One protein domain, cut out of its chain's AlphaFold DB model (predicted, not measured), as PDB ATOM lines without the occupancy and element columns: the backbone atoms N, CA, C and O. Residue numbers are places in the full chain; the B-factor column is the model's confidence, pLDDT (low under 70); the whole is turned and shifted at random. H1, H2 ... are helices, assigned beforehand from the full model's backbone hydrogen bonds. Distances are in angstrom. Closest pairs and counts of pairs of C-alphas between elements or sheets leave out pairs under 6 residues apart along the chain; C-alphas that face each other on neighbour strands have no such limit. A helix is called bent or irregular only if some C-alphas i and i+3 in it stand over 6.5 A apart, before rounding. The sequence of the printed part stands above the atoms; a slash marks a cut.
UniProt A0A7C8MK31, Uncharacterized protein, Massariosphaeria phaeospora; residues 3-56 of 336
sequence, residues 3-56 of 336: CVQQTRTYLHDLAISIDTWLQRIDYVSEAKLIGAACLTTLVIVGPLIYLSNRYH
ATOM      1  N   CYS A   3      43.671  37.073  74.844       53.16
ATOM      2  CA  CYS A   3      42.611  36.203  74.330       53.16
ATOM      3  C   CYS A   3      41.939  35.351  75.429       53.16
ATOM      4  O   CYS A   3      40.720  35.253  75.466       53.16
ATOM      5  N   VAL A   4      42.707  34.832  76.397       63.66
ATOM      6  CA  VAL A   4      42.181  33.974  77.482       63.66
ATOM      7  C   VAL A   4      41.264  34.750  78.432       63.66
ATOM      8  O   VAL A   4      40.245  34.237  78.890       63.66
ATOM      9  N   GLN A   5      41.611  36.005  78.719       68.69
ATOM     10  CA  GLN A   5      40.800  36.867  79.577       68.69
ATOM     11  C   GLN A   5      39.477  37.230  78.904       68.69
ATOM     12  O   GLN A   5      38.445  37.198  79.561       68.69
ATOM     13  N   GLN A   6      39.493  37.479  77.592       73.88
ATOM     14  CA  GLN A   6      38.287  37.795  76.832       73.88
ATOM     15  C   GLN A   6      37.325  36.602  76.753       73.88
ATOM     16  O   GLN A   6      36.128  36.773  76.972       73.88
ATOM     17  N   THR A   7      37.830  35.383  76.531       68.56
ATOM     18  CA  THR A   7      36.999  34.166  76.546       68.56
ATOM     19  C   THR A   7      36.369  33.924  77.917       68.56
ATOM     20  O   THR A   7      35.206  33.537  78.003       68.56
ATOM     21  N   ARG A   8      37.105  34.201  79.002       71.00
ATOM     22  CA  ARG A   8      36.590  34.059  80.368       71.00
ATOM     23  C   ARG A   8      35.431  35.018  80.649       71.00
ATOM     24  O   ARG A   8      34.451  34.592  81.249       71.00
ATOM     25  N   THR A   9      35.523  36.272  80.204       75.44
ATOM     26  CA  THR A   9      34.431  37.246  80.362       75.44
ATOM     27  C   THR A   9      33.196  36.824  79.565       75.44
ATOM     28  O   THR A   9      32.101  36.809  80.110       75.44
ATOM     29  N   TYR A  10      33.379  36.357  78.323       71.12
ATOM     30  CA  TYR A  10      32.273  35.868  77.489       71.12
ATOM     31  C   TYR A  10      31.538  34.667  78.096       71.12
ATOM     32  O   TYR A  10      30.311  34.627  78.076       71.12
ATOM     33  N   LEU A  11      32.265  33.693  78.654       71.56
ATOM     34  CA  LEU A  11      31.647  32.529  79.304       71.56
ATOM     35  C   LEU A  11      30.892  32.912  80.580       71.56
ATOM     36  O   LEU A  11      29.852  32.329  80.876       71.56
ATOM     37  N   HIS A  12      31.398  33.898  81.319       75.12
ATOM     38  CA  HIS A  12      30.743  34.401  82.519       75.12
ATOM     39  C   HIS A  12      29.427  35.123  82.189       75.12
ATOM     40  O   HIS A  12      28.402  34.842  82.808       75.12
ATOM     41  N   ASP A  13      29.424  35.985  81.172       73.75
ATOM     42  CA  ASP A  13      28.217  36.700  80.737       73.75
ATOM     43  C   ASP A  13      27.166  35.740  80.150       73.75
ATOM     44  O   ASP A  13      25.966  35.887  80.392       73.75
ATOM     45  N   LEU A  14      27.616  34.698  79.442       73.56
ATOM     46  CA  LEU A  14      26.755  33.633  78.929       73.56
ATOM     47  C   LEU A  14      26.084  32.841  80.062       73.56
ATOM     48  O   LEU A  14      24.887  32.572  79.992       73.56
ATOM     49  N   ALA A  15      26.831  32.504  81.117       72.44
ATOM     50  CA  ALA A  15      26.299  31.781  82.271       72.44
ATOM     51  C   ALA A  15      25.198  32.582  82.990       72.44
ATOM     52  O   ALA A  15      24.148  32.029  83.311       72.44
ATOM     53  N   ILE A  16      25.396  33.894  83.161       75.38
ATOM     54  CA  ILE A  16      24.385  34.798  83.733       75.38
ATOM     55  C   ILE A  16      23.148  34.873  82.828       75.38
ATOM     56  O   ILE A  16      22.011  34.841  83.306       75.38
ATOM     57  N   SER A  17      23.339  34.937  81.509       75.00
ATOM     58  CA  SER A  17      22.216  35.013  80.574       75.00
ATOM     59  C   SER A  17      21.371  33.735  80.545       75.00
ATOM     60  O   SER A  17      20.154  33.841  80.386       75.00
ATOM     61  N   ILE A  18      21.984  32.554  80.694       69.25
ATOM     62  CA  ILE A  18      21.280  31.261  80.763       69.25
ATOM     63  C   ILE A  18      20.434  31.173  82.036       69.25
ATOM     64  O   ILE A  18      19.267  30.794  81.956       69.25
ATOM     65  N   ASP A  19      20.980  31.583  83.185       68.06
ATOM     66  CA  ASP A  19      20.252  31.596  84.462       68.06
ATOM     67  C   ASP A  19      18.990  32.474  84.382       68.06
ATOM     68  O   ASP A  19      17.882  32.048  84.711       68.06
ATOM     69  N   THR A  20      19.132  33.669  83.801       73.50
ATOM     70  CA  THR A  20      18.011  34.600  83.599       73.50
ATOM     71  C   THR A  20      16.940  34.041  82.646       73.50
ATOM     72  O   THR A  20      15.753  34.332  82.798       73.50
ATOM     73  N   TRP A  21      17.338  33.240  81.651       70.31
ATOM     74  CA  TRP A  21      16.418  32.582  80.713       70.31
ATOM     75  C   TRP A  21      15.654  31.428  81.364       70.31
ATOM     76  O   TRP A  21      14.445  31.315  81.169       70.31
ATOM     77  N   LEU A  22      16.332  30.607  82.170       64.19
ATOM     78  CA  LEU A  22      15.715  29.488  82.887       64.19
ATOM     79  C   LEU A  22      14.652  29.960  83.891       64.19
ATOM     80  O   LEU A  22      13.650  29.276  84.089       64.19
ATOM     81  N   GLN A  23      14.820  31.155  84.463       66.25
ATOM     82  CA  GLN A  23      13.840  31.769  85.367       66.25
ATOM     83  C   GLN A  23      12.553  32.250  84.672       66.25
ATOM     84  O   GLN A  23      11.566  32.501  85.357       66.25
ATOM     85  N   ARG A  24      12.529  32.384  83.338       66.38
ATOM     86  CA  ARG A  24      11.357  32.870  82.579       66.38
ATOM     87  C   ARG A  24      10.453  31.770  82.017       66.38
ATOM     88  O   ARG A  24       9.437  32.093  81.408       66.38
ATOM     89  N   ILE A  25      10.818  30.497  82.165       62.06
ATOM     90  CA  ILE A  25      10.069  29.371  81.591       62.06
ATOM     91  C   ILE A  25       9.202  28.717  82.684       62.06
ATOM     92  O   ILE A  25       9.714  28.023  83.566       62.06
ATOM     93  N   ASP A  26       7.884  28.916  82.600       53.16
ATOM     94  CA  ASP A  26       6.862  28.363  83.508       53.16
ATOM     95  C   ASP A  26       6.378  26.967  83.065       53.16
ATOM     96  O   ASP A  26       5.233  26.785  82.662       53.16
ATOM     97  N   TYR A  27       7.246  25.955  83.133       56.03
ATOM     98  CA  TYR A  27       6.844  24.546  82.984       56.03
ATOM     99  C   TYR A  27       7.287  23.688  84.183       56.03
ATOM    100  O   TYR A  27       8.165  24.082  84.956       56.03
ATOM    101  N   VAL A  28       6.651  22.520  84.337       55.72
ATOM    102  CA  VAL A  28       6.861  21.520  85.405       55.72
ATOM    103  C   VAL A  28       8.355  21.187  85.584       55.72
ATOM    104  O   VAL A  28       9.121  21.139  84.621       55.72
ATOM    105  N   SER A  29       8.783  20.984  86.833       63.38
ATOM    106  CA  SER A  29      10.188  20.899  87.280       63.38
ATOM    107  C   SER A  29      11.078  19.909  86.519       63.38
ATOM    108  O   SER A  29      12.277  20.150  86.391       63.38
ATOM    109  N   GLU A  30      10.523  18.831  85.970       56.25
ATOM    110  CA  GLU A  30      11.289  17.830  85.213       56.25
ATOM    111  C   GLU A  30      11.646  18.308  83.799       56.25
ATOM    112  O   GLU A  30      12.782  18.140  83.350       56.25
ATOM    113  N   ALA A  31      10.736  19.027  83.136       64.25
ATOM    114  CA  ALA A  31      11.017  19.664  81.851       64.25
ATOM    115  C   ALA A  31      12.088  20.763  81.986       64.25
ATOM    116  O   ALA A  31      12.888  20.961  81.067       64.25
ATOM    117  N   LYS A  32      12.175  21.428  83.153       64.50
ATOM    118  CA  LYS A  32      13.264  22.373  83.465       64.50
ATOM    119  C   LYS A  32      14.621  21.674  83.510       64.50
ATOM    120  O   LYS A  32      15.592  22.210  82.979       64.50
ATOM    121  N   LEU A  33      14.687  20.480  84.100       70.31
ATOM    122  CA  LEU A  33      15.933  19.725  84.232       70.31
ATOM    123  C   LEU A  33      16.419  19.205  82.872       70.31
ATOM    124  O   LEU A  33      17.584  19.390  82.516       70.31
ATOM    125  N   ILE A  34      15.509  18.624  82.084       73.88
ATOM    126  CA  ILE A  34      15.811  18.097  80.746       73.88
ATOM    127  C   ILE A  34      16.180  19.241  79.792       73.88
ATOM    128  O   ILE A  34      17.188  19.165  79.089       73.88
ATOM    129  N   GLY A  35      15.424  20.343  79.815       78.44
ATOM    130  CA  GLY A  35      15.720  21.531  79.016       78.44
ATOM    131  C   GLY A  35      17.083  22.139  79.354       78.44
ATOM    132  O   GLY A  35      17.873  22.417  78.449       78.44
ATOM    133  N   ALA A  36      17.405  22.280  80.643       76.38
ATOM    134  CA  ALA A  36      18.700  22.790  81.087       76.38
ATOM    135  C   ALA A  36      19.860  21.857  80.699       76.38
ATOM    136  O   ALA A  36      20.899  22.338  80.239       76.38
ATOM    137  N   ALA A  37      19.691  20.537  80.816       76.62
ATOM    138  CA  ALA A  37      20.701  19.552  80.419       76.62
ATOM    139  C   ALA A  37      20.966  19.570  78.902       76.62
ATOM    140  O   ALA A  37      22.119  19.586  78.462       76.62
ATOM    141  N   CYS A  38      19.915  19.650  78.084       78.69
ATOM    142  CA  CYS A  38      20.046  19.747  76.630       78.69
ATOM    143  C   CYS A  38      20.719  21.059  76.205       78.69
ATOM    144  O   CYS A  38      21.618  21.050  75.360       78.69
ATOM    145  N   LEU A  39      20.334  22.184  76.818       81.38
ATOM    146  CA  LEU A  39      20.883  23.497  76.482       81.38
ATOM    147  C   LEU A  39      22.354  23.622  76.899       81.38
ATOM    148  O   LEU A  39      23.176  24.099  76.120       81.38
ATOM    149  N   THR A  40      22.711  23.147  78.094       79.06
ATOM    150  CA  THR A  40      24.109  23.131  78.559       79.06
ATOM    151  C   THR A  40      24.977  22.237  77.682       79.06
ATOM    152  O   THR A  40      26.069  22.649  77.289       79.06
ATOM    153  N   THR A  41      24.477  21.068  77.279       78.06
ATOM    154  CA  THR A  41      25.189  20.182  76.349       78.06
ATOM    155  C   THR A  41      25.413  20.867  74.999       78.06
ATOM    156  O   THR A  41      26.537  20.899  74.506       78.06
ATOM    157  N   LEU A  42      24.391  21.503  74.421       82.06
ATOM    158  CA  LEU A  42      24.509  22.204  73.136       82.06
ATOM    159  C   LEU A  42      25.465  23.402  73.189       82.06
ATOM    160  O   LEU A  42      26.278  23.583  72.284       82.06
ATOM    161  N   VAL A  43      25.384  24.204  74.250       83.81
ATOM    162  CA  VAL A  43      26.142  25.455  74.377       83.81
ATOM    163  C   VAL A  43      27.592  25.214  74.797       83.81
ATOM    164  O   VAL A  43      28.465  25.989  74.419       83.81
ATOM    165  N   ILE A  44      27.879  24.146  75.543       80.06
ATOM    166  CA  ILE A  44      29.239  23.844  76.003       80.06
ATOM    167  C   ILE A  44      29.924  22.875  75.038       80.06
ATOM    168  O   ILE A  44      31.023  23.150  74.559       80.06
ATOM    169  N   VAL A  45      29.277  21.758  74.707       80.19
ATOM    170  CA  VAL A  45      29.904  20.692  73.914       80.19
ATOM    171  C   VAL A  45      29.974  21.075  72.434       80.19
ATOM    172  O   VAL A  45      30.989  20.823  71.788       80.19
ATOM    173  N   GLY A  46      28.955  21.760  71.905       82.38
ATOM    174  CA  GLY A  46      28.906  22.184  70.501       82.38
ATOM    175  C   GLY A  46      30.092  23.068  70.082       82.38
ATOM    176  O   GLY A  46      30.816  22.711  69.148       82.38
ATOM    177  N   PRO A  47      30.362  24.190  70.776       82.25
ATOM    178  CA  PRO A  47      31.513  25.041  70.482       82.25
ATOM    179  C   PRO A  47      32.856  24.348  70.712       82.25
ATOM    180  O   PRO A  47      33.788  24.591  69.951       82.25
ATOM    181  N   LEU A  48      32.966  23.460  71.708       75.81
ATOM    182  CA  LEU A  48      34.195  22.697  71.952       75.81
ATOM    183  C   LEU A  48      34.505  21.731  70.800       75.81
ATOM    184  O   LEU A  48      35.644  21.690  70.334       75.81
ATOM    185  N   ILE A  49      33.494  21.027  70.279       77.50
ATOM    186  CA  ILE A  49      33.635  20.173  69.089       77.50
ATOM    187  C   ILE A  49      33.992  21.020  67.859       77.50
ATOM    188  O   ILE A  49      34.894  20.667  67.099       77.50
ATOM    189  N   TYR A  50      33.326  22.164  67.669       81.44
ATOM    190  CA  TYR A  50      33.596  23.061  66.544       81.44
ATOM    191  C   TYR A  50      35.027  23.621  66.570       81.44
ATOM    192  O   TYR A  50      35.711  23.626  65.546       81.44
ATOM    193  N   LEU A  51      35.507  24.061  67.737       78.06
ATOM    194  CA  LEU A  51      36.863  24.585  67.911       78.06
ATOM    195  C   LEU A  51      37.924  23.487  67.757       78.06
ATOM    196  O   LEU A  51      38.938  23.725  67.103       78.06
ATOM    197  N   SER A  52      37.670  22.287  68.288       75.75
ATOM    198  CA  SER A  52      38.553  21.125  68.125       75.75
ATOM    199  C   SER A  52      38.737  20.766  66.646       75.75
ATOM    200  O   SER A  52      39.871  20.699  66.168       75.75
ATOM    201  N   ASN A  53      37.635  20.671  65.895       69.06
ATOM    202  CA  ASN A  53      37.671  20.374  64.462       69.06
ATOM    203  C   ASN A  53      38.297  21.495  63.627       69.06
ATOM    204  O   ASN A  53      38.939  21.222  62.616       69.06
ATOM    205  N   ARG A  54      38.103  22.765  64.004       80.50
ATOM    206  CA  ARG A  54      38.565  23.892  63.183       80.50
ATOM    207  C   ARG A  54      40.046  24.219  63.357       80.50
ATOM    208  O   ARG A  54      40.647  24.742  62.420       80.50
ATOM    209  N   TYR A  55      40.627  23.945  64.520       77.12
ATOM    210  CA  TYR A  55      41.996  24.364  64.827       77.12
ATOM    211  C   TYR A  55      42.994  23.212  65.008       77.12
ATOM    212  O   TYR A  55      44.144  23.497  65.334       77.12
ATOM    213  N   HIS A  56      42.599  21.950  64.773       64.50
ATOM    214  CA  HIS A  56      43.450  20.760  64.961       64.50
ATOM    215  C   HIS A  56      44.184  20.784  66.314       64.50
ATOM    216  O   HIS A  56      45.409  20.713  66.407       64.50
TER     217      HIS A  56
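Overview. This is residues 3 to 56 of the 336 residues of an uncharacterized protein of Massariosphaeria phaeospora (UniProt A0A7C8MK31). Two long helices, H1 and then the longer H2, run opposite ways as the arms of a loose, open U, with few contacts between them. Residues 23 to 28 join them at one end. The printed part has 54 residues, is all helix with no named strand, and is loose, with a radius of gyration of the C-alphas of 13.7 A. Its outline is flat, spanning 42 by 22 by 9 A.

Along the chain. H1, residues 3 to 22, begins with C-alpha 3 at (42.611, 36.203, 74.330) and is 29.0 A long. H2, residues 29 to 55, is 39.1 A long and ends with C-alpha 55 at (41.996, 24.364, 64.827). It is neither bent nor irregular, but only just: C-alphas 44 and 47 are 6.1 A apart.

Arrangement. H1 and H2 are close but not clearly touching; their closest C-alphas, of Leu 22 and Lys 32, are 7.5 A apart. They run opposite ways at a shallow tilt of 22 degrees. Every O i to N i+4 pair is within hydrogen-bond range in H1, and 22 of 23 are in H2.

Size, cuts and confidence. The C-alphas farthest apart, of Val 28 and His 56, are 41.9 A apart. The printed part has no cut, and the link is short. Mean pLDDT of the printed part is 71.8; residues 22 to 32 are among those under 70.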